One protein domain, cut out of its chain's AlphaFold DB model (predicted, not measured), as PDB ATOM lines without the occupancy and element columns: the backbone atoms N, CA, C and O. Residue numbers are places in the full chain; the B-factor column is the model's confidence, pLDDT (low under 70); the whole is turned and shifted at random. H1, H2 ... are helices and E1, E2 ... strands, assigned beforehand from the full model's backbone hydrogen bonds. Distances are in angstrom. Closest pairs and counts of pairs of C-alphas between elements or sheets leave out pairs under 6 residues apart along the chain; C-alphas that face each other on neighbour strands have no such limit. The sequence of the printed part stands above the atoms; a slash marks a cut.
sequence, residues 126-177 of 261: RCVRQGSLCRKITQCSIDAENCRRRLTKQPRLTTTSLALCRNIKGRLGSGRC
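Overview. This is residues 126 to 177 of the 261 residues of an uncharacterized protein of Lucilia cuprina (UniProt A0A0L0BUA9). A small antiparallel sheet, ordered E1, E2, E3, has short helix H2 over one face; longer helix H1 runs away from it, and the chain then returns to E1. The printed part has 52 residues with two named helices and three named strands, E1, E2, H1, H2, E3, class mixed. It is compact, radius of gyration of the C-alphas 10.9 A, and elongated, 32 by 21 by 15 A.

Arrangement. E1, residues 126 to 130, and E2, 133 to 138, form a hairpin, N 128 and O 135 within hydrogen-bond range at 2.9 A. E3, 173 to 176, is antiparallel to E2, N 134 to O 175 2.8 A. H2, 162 to 165, is on the sheet, height 7.1 A; its closest C-alphas to E1 are Leu 162 and Cys 127, 5.2 A. H1, 139 to 151, only grazes the sheet with residues 139 to 142; its O i to N i+4 pairs are within range, and H2 is too short for one.

Along the chain. E1, from C-alpha 126 (356.120, 568.598, 381.263), spans 13.2 A, E2 16.3 A, H1 18.7 A, H2 5.3 A, and E3, to C-alpha 176 (371.090, 569.517, 383.684), 10.5 A.

Size, cuts and confidence. The farthest C-alphas, Leu 151 and Asn 167, are 31.9 A apart. The printed part has no cut and no long link; no printed residue is under 70.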
ATOM      1  N   ARG A 126     355.838 567.439 380.422       91.25
ATOM      2  CA  ARG A 126     356.120 568.598 381.263       91.25
ATOM      3  C   ARG A 126     357.581 568.585 381.694       91.25
ATOM      4  O   ARG A 126     358.215 567.535 381.768       91.25
ATOM      5  N   CYS A 127     358.098 569.772 381.990       90.44
ATOM      6  CA  CYS A 127     359.421 569.945 382.573       90.44
ATOM      7  C   CYS A 127     359.285 570.161 384.079       90.44
ATOM      8  O   CYS A 127     358.569 571.067 384.501       90.44
ATOM      9  N   VAL A 128     359.982 569.370 384.885       91.75
ATOM     10  CA  VAL A 128     360.074 569.556 386.339       91.75
ATOM     11  C   VAL A 128     361.509 569.898 386.701       91.75
ATOM     12  O   VAL A 128     362.437 569.310 386.148       91.75
ATOM     13  N   ARG A 129     361.686 570.843 387.627       89.38
ATOM     14  CA  ARG A 129     362.996 571.258 388.136       89.38
ATOM     15  C   ARG A 129     363.172 570.799 389.581       89.38
ATOM     16  O   ARG A 129     362.314 571.058 390.417       89.38
ATOM     17  N   GLN A 130     364.310 570.179 389.866       85.88
ATOM     18  CA  GLN A 130     364.768 569.806 391.203       85.88
ATOM     19  C   GLN A 130     366.215 570.288 391.351       85.88
ATOM     20  O   GLN A 130     367.140 569.689 390.807       85.88
ATOM     21  N   GLY A 131     366.412 571.431 392.011       83.88
ATOM     22  CA  GLY A 131     367.730 572.068 392.101       83.88
ATOM     23  C   GLY A 131     368.279 572.483 390.727       83.88
ATOM     24  O   GLY A 131     367.678 573.313 390.031       83.88
ATOM     25  N   SER A 132     369.430 571.922 390.346       83.19
ATOM     26  CA  SER A 132     370.095 572.103 389.042       83.19
ATOM     27  C   SER A 132     369.665 571.077 387.982       83.19
ATOM     28  O   SER A 132     370.005 571.222 386.803       83.19
ATOM     29  N   LEU A 133     368.892 570.060 388.380       88.81
ATOM     30  CA  LEU A 133     368.420 568.991 387.510       88.81
ATOM     31  C   LEU A 133     367.012 569.283 386.994       88.81
ATOM     32  O   LEU A 133     366.123 569.741 387.714       88.81
ATOM     33  N   CYS A 134     366.817 568.989 385.717       90.88
ATOM     34  CA  CYS A 134     365.555 569.110 385.016       90.88
ATOM     35  C   CYS A 134     365.144 567.745 384.465       90.88
ATOM     36  O   CYS A 134     365.983 566.938 384.061       90.88
ATOM     37  N   ARG A 135     363.838 567.477 384.446       91.62
ATOM     38  CA  ARG A 135     363.277 566.209 383.964       91.62
ATOM     39  C   ARG A 135     362.109 566.458 383.020       91.62
ATOM     40  O   ARG A 135     361.181 567.182 383.376       91.62
ATOM     41  N   LYS A 136     362.144 565.828 381.842       91.38
ATOM     42  CA  LYS A 136     360.994 565.680 380.945       91.38
ATOM     43  C   LYS A 136     360.217 564.445 381.377       91.38
ATOM     44  O   LYS A 136     360.681 563.322 381.183       91.38
ATOM     45  N   ILE A 137     359.055 564.659 381.978       89.69
ATOM     46  CA  ILE A 137     358.172 563.588 382.444       89.69
ATOM     47  C   ILE A 137     356.734 563.887 382.036       89.69
ATOM     48  O   ILE A 137     356.359 565.037 381.814       89.69
ATOM     49  N   THR A 138     355.919 562.848 381.899       89.00
ATOM     50  CA  THR A 138     354.505 563.015 381.567       89.00
ATOM     51  C   THR A 138     353.720 563.606 382.734       89.00
ATOM     52  O   THR A 138     354.050 563.373 383.898       89.00
ATOM     53  N   GLN A 139     352.639 564.332 382.434       87.44
ATOM     54  CA  GLN A 139     351.726 564.866 383.453       87.44
ATOM     55  C   GLN A 139     351.214 563.769 384.396       87.44
ATOM     56  O   GLN A 139     351.256 563.924 385.608       87.44
ATOM     57  N   CYS A 140     350.843 562.618 383.843       84.94
ATOM     58  CA  CYS A 140     350.396 561.466 384.618       84.94
ATOM     59  C   CYS A 140     351.482 560.940 385.585       84.94
ATOM     60  O   CYS A 140     351.171 560.557 386.713       84.94
ATOM     61  N   SER A 141     352.767 560.997 385.205       87.62
ATOM     62  CA  SER A 141     353.874 560.655 386.114       87.62
ATOM     63  C   SER A 141     354.051 561.690 387.225       87.62
ATOM     64  O   SER A 141     354.344 561.318 388.358       87.62
ATOM     65  N   ILE A 142     353.848 562.978 386.924       88.31
ATOM     66  CA  ILE A 142     353.875 564.053 387.928       88.31
ATOM     67  C   ILE A 142     352.772 563.849 388.955       88.31
ATOM     68  O   ILE A 142     353.027 563.968 390.147       88.31
ATOM     69  N   ASP A 143     351.561 563.532 388.505       85.75
ATOM     70  CA  ASP A 143     350.408 563.373 389.387       85.75
ATOM     71  C   ASP A 143     350.584 562.160 390.313       85.75
ATOM     72  O   ASP A 143     350.338 562.257 391.519       85.75
ATOM     73  N   ALA A 144     351.099 561.045 389.780       85.19
ATOM     74  CA  ALA A 144     351.441 559.863 390.568       85.19
ATOM     75  C   ALA A 144     352.532 560.163 391.614       85.19
ATOM     76  O   ALA A 144     352.400 559.797 392.783       85.19
ATOM     77  N   GLU A 145     353.586 560.872 391.219       86.56
ATOM     78  CA  GLU A 145     354.703 561.215 392.101       86.56
ATOM     79  C   GLU A 145     354.313 562.264 393.158       86.56
ATOM     80  O   GLU A 145     354.684 562.151 394.323       86.56
ATOM     81  N   ASN A 146     353.486 563.247 392.797       87.94
ATOM     82  CA  ASN A 146     352.925 564.225 393.731       87.94
ATOM     83  C   ASN A 146     351.998 563.585 394.755       87.94
ATOM     84  O   ASN A 146     351.930 564.048 395.895       87.94
ATOM     85  N   CYS A 147     351.300 562.524 394.363       83.94
ATOM     86  CA  CYS A 147     350.535 561.740 395.305       83.94
ATOM     87  C   CYS A 147     351.448 561.050 396.330       83.94
ATOM     88  O   CYS A 147     351.218 561.200 397.530       83.94
ATOM     89  N   ARG A 148     352.519 560.374 395.887       84.00
ATOM     90  CA  ARG A 148     353.494 559.743 396.800       84.00
ATOM     91  C   ARG A 148     354.124 560.761 397.747       84.00
ATOM     92  O   ARG A 148     354.154 560.539 398.950       84.00
ATOM     93  N   ARG A 149     354.533 561.916 397.216       86.31
ATOM     94  CA  ARG A 149     355.094 563.031 397.997       86.31
ATOM     95  C   ARG A 149     354.127 563.550 399.050       86.31
ATOM     96  O   ARG A 149     354.545 563.878 400.151       86.31
ATOM     97  N   ARG A 150     352.824 563.582 398.756       83.00
ATOM     98  CA  ARG A 150     351.803 563.946 399.747       83.00
ATOM     99  C   ARG A 150     351.761 562.953 400.911       83.00
ATOM    100  O   ARG A 150     351.629 563.398 402.046       83.00
ATOM    101  N   LEU A 151     351.865 561.650 400.635       81.44
ATOM    102  CA  LEU A 151     351.896 560.617 401.678       81.44
ATOM    103  C   LEU A 151     353.156 560.739 402.544       81.44
ATOM    104  O   LEU A 151     353.071 560.652 403.762       81.44
ATOM    105  N   THR A 152     354.304 561.038 401.932       82.81
ATOM    106  CA  THR A 152     355.586 561.213 402.635       82.81
ATOM    107  C   THR A 152     355.826 562.636 403.152       82.81
ATOM    108  O   THR A 152     356.945 562.964 403.536       82.81
ATOM    109  N   LYS A 153     354.797 563.503 403.153       83.19
ATOM    110  CA  LYS A 153     354.871 564.930 403.541       83.19
ATOM    111  C   LYS A 153     355.985 565.723 402.830       83.19
ATOM    112  O   LYS A 153     356.436 566.755 403.316       83.19
ATOM    113  N   GLN A 154     356.403 565.278 401.650       82.94
ATOM    114  CA  GLN A 154     357.374 565.963 400.808       82.94
ATOM    115  C   GLN A 154     356.713 567.051 399.949       82.94
ATOM    116  O   GLN A 154     355.545 566.934 399.554       82.94
ATOM    117  N   PRO A 155     357.468 568.099 399.573       86.12
ATOM    118  CA  PRO A 155     356.974 569.122 398.667       86.12
ATOM    119  C   PRO A 155     356.638 568.529 397.298       86.12
ATOM    120  O   PRO A 155     357.350 567.669 396.760       86.12
ATOM    121  N   ARG A 156     355.540 569.028 396.722       86.19
ATOM    122  CA  ARG A 156     355.075 568.641 395.388       86.19
ATOM    123  C   ARG A 156     356.063 569.101 394.319       86.19
ATOM    124  O   ARG A 156     356.614 570.196 394.381       86.19
ATOM    125  N   LEU A 157     356.213 568.279 393.291       87.50
ATOM    126  CA  LEU A 157     356.827 568.650 392.031       87.50
ATOM    127  C   LEU A 157     356.006 569.751 391.366       87.50
ATOM    128  O   LEU A 157     354.828 569.567 391.048       87.50
ATOM    129  N   THR A 158     356.662 570.879 391.126       83.56
ATOM    130  CA  THR A 158     356.125 571.985 390.346       83.56
ATOM    131  C   THR A 158     356.600 571.875 388.903       83.56
ATOM    132  O   THR A 158     357.753 571.542 388.607       83.56
ATOM    133  N   THR A 159     355.685 572.128 387.973       86.44
ATOM    134  CA  THR A 159     356.027 572.218 386.558       86.44
ATOM    135  C   THR A 159     356.705 573.553 386.276       86.44
ATOM    136  O   THR A 159     356.427 574.579 386.891       86.44
ATOM    137  N   THR A 160     357.631 573.535 385.330       85.50
ATOM    138  CA  THR A 160     358.385 574.702 384.875       85.50
ATOM    139  C   THR A 160     358.299 574.810 383.355       85.50
ATOM    140  O   THR A 160     357.734 573.938 382.685       85.50
ATOM    141  N   SER A 161     358.832 575.891 382.781       85.00
ATOM    142  CA  SER A 161     358.805 576.062 381.329       85.00
ATOM    143  C   SER A 161     359.615 574.966 380.632       85.00
ATOM    144  O   SER A 161     360.746 574.662 381.011       85.00
ATOM    145  N   LEU A 162     359.060 574.402 379.554       84.56
ATOM    146  CA  LEU A 162     359.737 573.385 378.736       84.56
ATOM    147  C   LEU A 162     361.103 573.856 378.209       84.56
ATOM    148  O   LEU A 162     361.999 573.039 378.015       84.56
ATOM    149  N   ALA A 163     361.294 575.172 378.065       82.62
ATOM    150  CA  ALA A 163     362.561 575.788 377.687       82.62
ATOM    151  C   ALA A 163     363.730 575.432 378.628       82.62
ATOM    152  O   ALA A 163     364.870 575.361 378.171       82.62
ATOM    153  N   LEU A 164     363.469 575.175 379.917       84.62
ATOM    154  CA  LEU A 164     364.497 574.741 380.872       84.62
ATOM    155  C   LEU A 164     364.939 573.291 380.647       84.62
ATOM    156  O   LEU A 164     366.064 572.939 380.977       84.62
ATOM    157  N   CYS A 165     364.100 572.455 380.041       87.06
ATOM    158  CA  CYS A 165     364.423 571.065 379.724       87.06
ATOM    159  C   CYS A 165     364.976 570.881 378.299       87.06
ATOM    160  O   CYS A 165     365.141 569.745 377.856       87.06
ATOM    161  N   ARG A 166     365.251 571.959 377.549       84.31
ATOM    162  CA  ARG A 166     365.598 571.871 376.115       84.31
ATOM    163  C   ARG A 166     366.854 571.038 375.814       84.31
ATOM    164  O   ARG A 166     366.928 570.450 374.747       84.31
ATOM    165  N   ASN A 167     367.804 570.967 376.750       84.31
ATOM    166  CA  ASN A 167     369.066 570.239 376.570       84.31
ATOM    167  C   ASN A 167     368.916 568.715 376.762       84.31
ATOM    168  O   ASN A 167     369.854 567.970 376.502       84.31
ATOM    169  N   ILE A 168     367.761 568.239 377.237       86.31
ATOM    170  CA  ILE A 168     367.508 566.811 377.453       86.31
ATOM    171  C   ILE A 168     367.124 566.191 376.109       86.31
ATOM    172  O   ILE A 168     366.065 566.527 375.565       86.31
ATOM    173  N   LYS A 169     367.970 565.306 375.570       83.25
ATOM    174  CA  LYS A 169     367.688 564.561 374.333       83.25
ATOM    175  C   LYS A 169     366.477 563.636 374.542       83.25
ATOM    176  O   LYS A 169     366.304 563.073 375.617       83.25
ATOM    177  N   GLY A 170     365.622 563.511 373.527       82.88
ATOM    178  CA  GLY A 170     364.427 562.659 373.571       82.88
ATOM    179  C   GLY A 170     363.165 563.296 374.182       82.88
ATOM    180  O   GLY A 170     363.140 564.457 374.619       82.88
ATOM    181  N   ARG A 171     362.070 562.518 374.156       81.19
ATOM    182  CA  ARG A 171     360.741 562.910 374.668       81.19
ATOM    183  C   ARG A 171     360.671 562.891 376.197       81.19
ATOM    184  O   ARG A 171     360.058 563.777 376.782       81.19
ATOM    185  N   LEU A 172     361.315 561.920 376.836       86.50
ATOM    186  CA  LEU A 172     361.393 561.772 378.289       86.50
ATOM    187  C   LEU A 172     362.861 561.648 378.696       86.50
ATOM    188  O   LEU A 172     363.678 561.209 377.894       86.50
ATOM    189  N   GLY A 173     363.194 562.038 379.924       86.12
ATOM    190  CA  GLY A 173     364.562 561.919 380.429       86.12
ATOM    191  C   GLY A 173     364.906 562.948 381.496       86.12
ATOM    192  O   GLY A 173     364.100 563.815 381.842       86.12
ATOM    193  N   SER A 174     366.122 562.852 382.016       89.56
ATOM    194  CA  SER A 174     366.685 563.750 383.024       89.56
ATOM    195  C   SER A 174     368.018 564.308 382.553       89.56
ATOM    196  O   SER A 174     368.775 563.627 381.873       89.56
ATOM    197  N   GLY A 175     368.321 565.542 382.936       88.56
ATOM    198  CA  GLY A 175     369.613 566.156 382.659       88.56
ATOM    199  C   GLY A 175     369.768 567.482 383.386       88.56
ATOM    200  O   GLY A 175     368.884 567.910 384.131       88.56
ATOM    201  N   ARG A 176     370.892 568.162 383.159       88.19
ATOM    202  CA  ARG A 176     371.090 569.517 383.684       88.19
ATOM    203  C   ARG A 176     370.046 570.459 383.088       88.19
ATOM    204  O   ARG A 176     369.788 570.433 381.882       88.19
ATOM    205  N   CYS A 177     369.449 571.298 383.933       85.00
ATOM    206  CA  CYS A 177     368.583 572.364 383.455       85.00
ATOM    207  C   CYS A 177     369.356 573.253 382.486       85.00
ATOM    208  O   CYS A 177     370.476 573.679 382.767       85.00
TER     209      CYS A 177